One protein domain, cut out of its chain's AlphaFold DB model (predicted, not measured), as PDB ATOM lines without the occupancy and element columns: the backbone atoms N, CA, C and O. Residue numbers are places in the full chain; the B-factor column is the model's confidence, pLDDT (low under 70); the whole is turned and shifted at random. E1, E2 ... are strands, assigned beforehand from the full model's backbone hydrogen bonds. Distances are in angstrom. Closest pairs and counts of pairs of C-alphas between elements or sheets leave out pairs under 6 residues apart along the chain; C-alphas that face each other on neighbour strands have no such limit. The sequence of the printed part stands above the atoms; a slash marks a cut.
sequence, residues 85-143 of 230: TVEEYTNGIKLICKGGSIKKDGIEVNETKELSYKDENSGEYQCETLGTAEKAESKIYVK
ATOM      1  N   THR A  85      16.898  77.694 301.430       83.38
ATOM      2  CA  THR A  85      18.084  76.865 301.184       83.38
ATOM      3  C   THR A  85      19.214  77.728 300.628       83.38
ATOM      4  O   THR A  85      18.995  78.573 299.759       83.38
ATOM      5  N   VAL A  86      20.431  77.515 301.134       85.69
ATOM      6  CA  VAL A  86      21.645  78.178 300.649       85.69
ATOM      7  C   VAL A  86      22.523  77.129 299.985       85.69
ATOM      8  O   VAL A  86      22.993  76.205 300.644       85.69
ATOM      9  N   GLU A  87      22.740  77.269 298.683       86.69
ATOM     10  CA  GLU A  87      23.685  76.443 297.934       86.69
ATOM     11  C   GLU A  87      24.973  77.230 297.705       86.69
ATOM     12  O   GLU A  87      24.945  78.395 297.303       86.69
ATOM     13  N   GLU A  88      26.123  76.609 297.942       82.75
ATOM     14  CA  GLU A  88      27.400  77.237 297.629       82.75
ATOM     15  C   GLU A  88      27.760  77.041 296.154       82.75
ATOM     16  O   GLU A  88      27.714  75.932 295.620       82.75
ATOM     17  N   TYR A  89      28.182  78.119 295.499       82.38
ATOM     18  CA  TYR A  89      28.634  78.124 294.113       82.38
ATOM     19  C   TYR A  89      30.086  78.611 294.024       82.38
ATOM     20  O   TYR A  89      30.661  79.102 294.992       82.38
ATOM     21  N   THR A  90      30.728  78.450 292.866       75.69
ATOM     22  CA  THR A  90      32.178  78.678 292.695       75.69
ATOM     23  C   THR A  90      32.655  80.035 293.229       75.69
ATOM     24  O   THR A  90      33.638  80.066 293.963       75.69
ATOM     25  N   ASN A  91      31.922  81.117 292.952       79.25
ATOM     26  CA  ASN A  91      32.272  82.492 293.345       79.25
ATOM     27  C   ASN A  91      31.178  83.193 294.171       79.25
ATOM     28  O   ASN A  91      31.081  84.429 294.164       79.25
ATOM     29  N   GLY A  92      30.318  82.425 294.839       82.94
ATOM     30  CA  GLY A  92      29.199  82.994 295.570       82.94
ATOM     31  C   GLY A  92      28.303  81.967 296.239       82.94
ATOM     32  O   GLY A  92      28.633  80.791 296.337       82.94
ATOM     33  N   ILE A  93      27.134  82.426 296.659       88.19
ATOM     34  CA  ILE A  93      26.058  81.580 297.163       88.19
ATOM     35  C   ILE A  93      24.803  81.798 296.326       88.19
ATOM     36  O   ILE A  93      24.583  82.873 295.762       88.19
ATOM     37  N   LYS A  94      23.962  80.779 296.274       88.94
ATOM     38  CA  LYS A  94      22.657  80.807 295.637       88.94
ATOM     39  C   LYS A  94      21.604  80.633 296.720       88.94
ATOM     40  O   LYS A  94      21.577  79.623 297.417       88.94
ATOM     41  N   LEU A  95      20.770  81.654 296.879       87.25
ATOM     42  CA  LEU A  95      19.625  81.620 297.780       87.25
ATOM     43  C   LEU A  95      18.424  81.062 297.023       87.25
ATOM     44  O   LEU A  95      18.118  81.539 295.927       87.25
ATOM     45  N   ILE A  96      17.762  80.068 297.611       86.31
ATOM     46  CA  ILE A  96      16.584  79.404 297.051       86.31
ATOM     47  C   ILE A  96      15.454  79.478 298.077       86.31
ATOM     48  O   ILE A  96      15.605  79.000 299.203       86.31
ATOM     49  N   CYS A  97      14.330  80.067 297.674       84.94
ATOM     50  CA  CYS A  97      13.090  80.144 298.445       84.94
ATOM     51  C   CYS A  97      12.093  79.134 297.855       84.94
ATOM     52  O   CYS A  97      11.789  79.183 296.662       84.94
ATOM     53  N   LYS A  98      11.632  78.158 298.646       79.19
ATOM     54  CA  LYS A  98      10.738  77.103 298.143       79.19
ATOM     55  C   LYS A  98       9.297  77.618 298.090       79.19
ATOM     56  O   LYS A  98       8.627  77.693 299.108       79.19
ATOM     57  N   GLY A  99       8.803  77.920 296.888       70.00
ATOM     58  CA  GLY A  99       7.409  78.349 296.684       70.00
ATOM     59  C   GLY A  99       7.160  79.838 296.936       70.00
ATOM     60  O   GLY A  99       6.036  80.231 297.254       70.00
ATOM     61  N   GLY A 100       8.199  80.668 296.809       76.50
ATOM     62  CA  GLY A 100       8.112  82.096 297.074       76.50
ATOM     63  C   GLY A 100       9.177  82.924 296.365       76.50
ATOM     64  O   GLY A 100      10.125  82.388 295.787       76.50
ATOM     65  N   SER A 101       9.030  84.246 296.430       77.75
ATOM     66  CA  SER A 101      10.013  85.202 295.918       77.75
ATOM     67  C   SER A 101      10.916  85.727 297.034       77.75
ATOM     68  O   SER A 101      10.561  85.739 298.217       77.75
ATOM     69  N   ILE A 102      12.127  86.145 296.657       83.75
ATOM     70  CA  ILE A 102      13.118  86.684 297.592       83.75
ATOM     71  C   ILE A 102      13.041  88.207 297.556       83.75
ATOM     72  O   ILE A 102      13.207  88.816 296.506       83.75
ATOM     73  N   LYS A 103      12.873  88.858 298.705       82.56
ATOM     74  CA  LYS A 103      12.901  90.319 298.837       82.56
ATOM     75  C   LYS A 103      14.206  90.792 299.468       82.56
ATOM     76  O   LYS A 103      14.609  90.286 300.517       82.56
ATOM     77  N   LYS A 104      14.834  91.796 298.849       78.50
ATOM     78  CA  LYS A 104      15.957  92.569 299.408       78.50
ATOM     79  C   LYS A 104      15.575  94.047 299.387       78.50
ATOM     80  O   LYS A 104      15.147  94.541 298.349       78.50
ATOM     81  N   ASP A 105      15.691  94.734 300.522       73.31
ATOM     82  CA  ASP A 105      15.394  96.174 300.646       73.31
ATOM     83  C   ASP A 105      13.992  96.575 300.129       73.31
ATOM     84  O   ASP A 105      13.787  97.659 299.589       73.31
ATOM     85  N   GLY A 106      13.008  95.676 300.260       68.62
ATOM     86  CA  GLY A 106      11.632  95.886 299.784       68.62
ATOM     87  C   GLY A 106      11.418  95.671 298.279       68.62
ATOM     88  O   GLY A 106      10.279  95.753 297.823       68.62
ATOM     89  N   ILE A 107      12.469  95.349 297.518       74.81
ATOM     90  CA  ILE A 107      12.389  95.015 296.094       74.81
ATOM     91  C   ILE A 107      12.265  93.500 295.951       74.81
ATOM     92  O   ILE A 107      13.089  92.740 296.466       74.81
ATOM     93  N   GLU A 108      11.223  93.071 295.245       71.31
ATOM     94  CA  GLU A 108      11.007  91.670 294.914       71.31
ATOM     95  C   GLU A 108      11.992  91.213 293.842       71.31
ATOM     96  O   GLU A 108      12.165  91.834 292.793       71.31
ATOM     97  N   VAL A 109      12.668  90.117 294.146       69.81
ATOM     98  CA  VAL A 109      13.617  89.429 293.291       69.81
ATOM     99  C   VAL A 109      13.075  88.019 293.065       69.81
ATOM    100  O   VAL A 109      12.342  87.477 293.891       69.81
ATOM    101  N   ASN A 110      13.430  87.432 291.925       75.44
ATOM    102  CA  ASN A 110      13.043  86.079 291.526       75.44
ATOM    103  C   ASN A 110      13.216  85.035 292.652       75.44
ATOM    104  O   ASN A 110      13.995  85.225 293.587       75.44
ATOM    105  N   GLU A 111      12.572  83.878 292.492       71.94
ATOM    106  CA  GLU A 111      12.616  82.728 293.421       71.94
ATOM    107  C   GLU A 111      14.040  82.262 293.782       71.94
ATOM    108  O   GLU A 111      14.286  81.682 294.840       71.94
ATOM    109  N   THR A 112      14.996  82.520 292.886       78.81
ATOM    110  CA  THR A 112      16.416  82.229 293.067       78.81
ATOM    111  C   THR A 112      17.247  83.493 292.889       78.81
ATOM    112  O   THR A 112      17.131  84.187 291.873       78.81
ATOM    113  N   LYS A 113      18.160  83.752 293.832       83.25
ATOM    114  CA  LYS A 113      19.129  84.849 293.742       83.25
ATOM    115  C   LYS A 113      20.555  84.342 293.901       83.25
ATOM    116  O   LYS A 113      20.935  83.832 294.952       83.25
ATOM    117  N   GLU A 114      21.355  84.541 292.861       86.00
ATOM    118  CA  GLU A 114      22.802  84.347 292.914       86.00
ATOM    119  C   GLU A 114      23.474  85.595 293.497       86.00
ATOM    120  O   GLU A 114      23.239  86.723 293.050       86.00
ATOM    121  N   LEU A 115      24.303  85.386 294.515       84.75
ATOM    122  CA  LEU A 115      25.059  86.416 295.214       84.75
ATOM    123  C   LEU A 115      26.538  86.078 295.113       84.75
ATOM    124  O   LEU A 115      26.986  85.066 295.642       84.75
ATOM    125  N   SER A 116      27.313  86.938 294.460       84.56
ATOM    126  CA  SER A 116      28.770  86.803 294.469       84.56
ATOM    127  C   SER A 116      29.343  87.224 295.826       84.56
ATOM    128  O   SER A 116      28.748  88.068 296.500       84.56
ATOM    129  N   TYR A 117      30.496  86.675 296.210       81.56
ATOM    130  CA  TYR A 117      31.236  87.069 297.413       81.56
ATOM    131  C   TYR A 117      31.739  88.518 297.315       81.56
ATOM    132  O   TYR A 117      32.878  88.783 296.941       81.56
ATOM    133  N   LYS A 118      30.857  89.463 297.625       82.00
ATOM    134  CA  LYS A 118      31.134  90.894 297.718       82.00
ATOM    135  C   LYS A 118      30.433  91.431 298.949       82.00
ATOM    136  O   LYS A 118      29.276  91.086 299.186       82.00
ATOM    137  N   ASP A 119      31.089  92.319 299.680       80.94
ATOM    138  CA  ASP A 119      30.511  92.905 300.891       80.94
ATOM    139  C   ASP A 119      29.201  93.660 300.603       80.94
ATOM    140  O   ASP A 119      28.278  93.597 301.410       80.94
ATOM    141  N   GLU A 120      29.059  94.248 299.409       82.31
ATOM    142  CA  GLU A 120      27.834  94.897 298.896       82.31
ATOM    143  C   GLU A 120      26.614  93.956 298.827       82.31
ATOM    144  O   GLU A 120      25.457  94.383 298.886       82.31
ATOM    145  N   ASN A 121      26.858  92.649 298.703       83.19
ATOM    146  CA  ASN A 121      25.809  91.636 298.681       83.19
ATOM    147  C   ASN A 121      25.397  91.191 300.092       83.19
ATOM    148  O   ASN A 121      24.445  90.419 300.220       83.19
ATOM    149  N   SER A 122      26.059  91.681 301.141       85.31
ATOM    150  CA  SER A 122      25.636  91.444 302.521       85.31
ATOM    151  C   SER A 122      24.347  92.207 302.820       85.31
ATOM    152  O   SER A 122      24.162  93.335 302.367       85.31
ATOM    153  N   GLY A 123      23.444  91.597 303.577       85.50
ATOM    154  CA  GLY A 123      22.160  92.206 303.900       85.50
ATOM    155  C   GLY A 123      21.120  91.205 304.379       85.50
ATOM    156  O   GLY A 123      21.372  90.001 304.468       85.50
ATOM    157  N   GLU A 124      19.945  91.732 304.701       86.06
ATOM    158  CA  GLU A 124      18.769  90.940 305.047       86.06
ATOM    159  C   GLU A 124      18.018  90.529 303.778       86.06
ATOM    160  O   GLU A 124      17.723  91.356 302.914       86.06
ATOM    161  N   TYR A 125      17.687  89.245 303.691       85.69
ATOM    162  CA  TYR A 125      16.873  88.661 302.634       85.69
ATOM    163  C   TYR A 125      15.631  88.035 303.262       85.69
ATOM    164  O   TYR A 125      15.709  87.392 304.311       85.69
ATOM    165  N   GLN A 126      14.479  88.231 302.630       85.44
ATOM    166  CA  GLN A 126      13.199  87.711 303.107       85.44
ATOM    167  C   GLN A 126      12.600  86.798 302.040       85.44
ATOM    168  O   GLN A 126      12.623  87.148 300.866       85.44
ATOM    169  N   CYS A 127      12.093  85.637 302.438       82.56
ATOM    170  CA  CYS A 127      11.381  84.710 301.560       82.56
ATOM    171  C   CYS A 127       9.881  84.869 301.823       82.56
ATOM    172  O   CYS A 127       9.445  84.757 302.971       82.56
ATOM    173  N   GLU A 128       9.112  85.206 300.786       75.88
ATOM    174  CA  GLU A 128       7.654  85.317 300.868       75.88
ATOM    175  C   GLU A 128       7.008  84.158 300.110       75.88
ATOM    176  O   GLU A 128       6.951  84.155 298.881       75.88
ATOM    177  N   THR A 129       6.527  83.168 300.858       70.44
ATOM    178  CA  THR A 129       5.879  81.972 300.313       70.44
ATOM    179  C   THR A 129       4.424  82.278 299.954       70.44
ATOM    180  O   THR A 129       3.626  82.699 300.797       70.44
ATOM    181  N   LEU A 130       4.049  82.059 298.692       63.28
ATOM    182  CA  LEU A 130       2.678  82.237 298.211       63.28
ATOM    183  C   LEU A 130       1.866  80.973 298.525       63.28
ATOM    184  O   LEU A 130       1.915  80.006 297.771       63.28
ATOM    185  N   GLY A 131       1.085  80.972 299.613       55.69
ATOM    186  CA  GLY A 131       0.004  79.980 299.752       55.69
ATOM    187  C   GLY A 131      -0.340  79.438 301.137       55.69
ATOM    188  O   GLY A 131      -1.301  78.679 301.234       55.69
ATOM    189  N   THR A 132       0.350  79.812 302.212       50.56
ATOM    190  CA  THR A 132      -0.032  79.390 303.572       50.56
ATOM    191  C   THR A 132      -0.547  80.569 304.387       50.56
ATOM    192  O   THR A 132       0.071  81.626 304.445       50.56
ATOM    193  N   ALA A 133      -1.715  80.390 305.011       49.31
ATOM    194  CA  ALA A 133      -2.458  81.403 305.767       49.31
ATOM    195  C   ALA A 133      -1.746  81.917 307.040       49.31
ATOM    196  O   ALA A 133      -2.278  82.777 307.738       49.31
ATOM    197  N   GLU A 134      -0.531  81.447 307.309       50.53
ATOM    198  CA  GLU A 134       0.448  82.140 308.133       50.53
ATOM    199  C   GLU A 134       1.566  82.628 307.215       50.53
ATOM    200  O   GLU A 134       2.303  81.827 306.637       50.53
ATOM    201  N   LYS A 135       1.690  83.953 307.083       52.62
ATOM    202  CA  LYS A 135       2.878  84.607 306.530       52.62
ATOM    203  C   LYS A 135       4.076  84.252 307.410       52.62
ATOM    204  O   LYS A 135       4.437  85.005 308.314       52.62
ATOM    205  N   ALA A 136       4.678  83.094 307.181       54.12
ATOM    206  CA  ALA A 136       5.978  82.769 307.730       54.12
ATOM    207  C   ALA A 136       7.003  83.617 306.967       54.12
ATOM    208  O   ALA A 136       7.601  83.173 305.994       54.12
ATOM    209  N   GLU A 137       7.150  84.883 307.366       63.47
ATOM    210  CA  GLU A 137       8.214  85.756 306.874       63.47
ATOM    211  C   GLU A 137       9.559  85.206 307.369       63.47
ATOM    212  O   GLU A 137      10.087  85.623 308.403       63.47
ATOM    213  N   SER A 138      10.110  84.231 306.650       74.12
ATOM    214  CA  SER A 138      11.435  83.687 306.928       74.12
ATOM    215  C   SER A 138      12.479  84.722 306.507       74.12
ATOM    216  O   SER A 138      12.603  85.051 305.325       74.12
ATOM    217  N   LYS A 139      13.219  85.268 307.481       81.81
ATOM    218  CA  LYS A 139      14.275  86.272 307.264       81.81
ATOM    219  C   LYS A 139      15.644  85.649 307.509       81.81
ATOM    220  O   LYS A 139      15.870  85.023 308.544       81.81
ATOM    221  N   ILE A 140      16.563  85.845 306.571       84.38
ATOM    222  CA  ILE A 140      17.959  85.414 306.657       84.38
ATOM    223  C   ILE A 140      18.871  86.629 306.499       84.38
ATOM    224  O   ILE A 140      18.734  87.414 305.564       84.38
ATOM    225  N   TYR A 141      19.825  86.780 307.412       86.88
ATOM    226  CA  TYR A 141      20.890  87.764 307.265       86.88
ATOM    227  C   TYR A 141      22.126  87.086 306.686       86.88
ATOM    228  O   TYR A 141      22.694  86.185 307.305       86.88
ATOM    229  N   VAL A 142      22.540  87.521 305.500       87.75
ATOM    230  CA  VAL A 142      23.756  87.038 304.848       87.75
ATOM    231  C   VAL A 142      24.847  88.074 305.064       87.75
ATOM    232  O   VAL A 142      24.706  89.228 304.660       87.75
ATOM    233  N   LYS A 143      25.955  87.654 305.675       86.00
ATOM    234  CA  LYS A 143      27.147  88.483 305.842       86.00
ATOM    235  C   LYS A 143      28.331  87.820 305.165       86.00
ATOM    236  O   LYS A 143      28.798  86.780 305.622       86.00
TER     237      LYS A 143
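Overview. This is residues 85 to 143 of the 230 residues of the protein "Ig_4 domain-containing protein" of Oryzias javanicus (UniProt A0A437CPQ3). This is a small sandwich of two twisted antiparallel sheets face to face, the four-stranded E4 E3 E6 E7 over the three-stranded E1 E2 E5, with their planes 27 degrees apart. The hairpin E6 and E7 reaches with its link, residues 130 to 137, to one end of the long axis. The 59 printed residues hold seven named strands, E1 to E7 in chain order, and no named helix; the class is all strand. The whole is compact, with a radius of gyration of the C-alphas of 11.4 A, yet elongated, spanning 36 by 19 by 15 A.

Along the chain. Begin in the larger sheet with E6, residues 123 to 129, the longest strand: find C-alpha 123 at (22.160, 92.206, 303.900) and run 19.6 A to C-alpha 129 at (5.879, 81.972, 300.313). In the same sheet are E3, residues 100 to 104, 13.3 A; E4, residues 107 to 109, 6.4 A; and E7, residues 138 to 142, 12.9 A. In the smaller sheet, E1, residues 85 to 89, begins at C-alpha 85 at (18.084, 76.865, 301.184) and is 12.8 A long. Beside it look for E2, residues 92 to 97, 16.6 A, and then E5, residues 112 to 116, 13.2 A.

Arrangement. In the larger sheet, order E4 E3 E6 E7, the strands' lines turn by 91 degrees from edge to edge. Between the inner strands E3 and E6, look at N 103 and O 126, 2.8 A apart. The hairpin E6 and E7 has N 125 and O 140 at 2.8 A, and the hairpin E3 and E4 has N 109 and O 102 at 2.7 A. From E4 the chain runs on into E5 across a break of 2 residues, at 99 degrees. In the smaller sheet, inner strand E2 has N 94 and O 87 of its hairpin partner E1 at 2.8 A, and N 93 and O 115 of E5 at 2.8 A. Across the sandwich, two sheets face to face, the strands stand at 33 degrees; the closest C-alphas of E2 and E6 are those of Cys 97 and Cys 127, 5.8 A apart. Edge strands E1 and E7 are apart.

Size, cuts and confidence. The two farthest C-alphas are those of Thr 90 and Ala 133, 37.1 A apart. The printed part, residues 85 to 143, has no cut. No link is long: E5 to E6 and E6 to E7 are short, the others tight. Check the B-factor column for low confidence at residues 106, 109 and 130 to 137, under 70; the mean pLDDT of the printed part is 77.5.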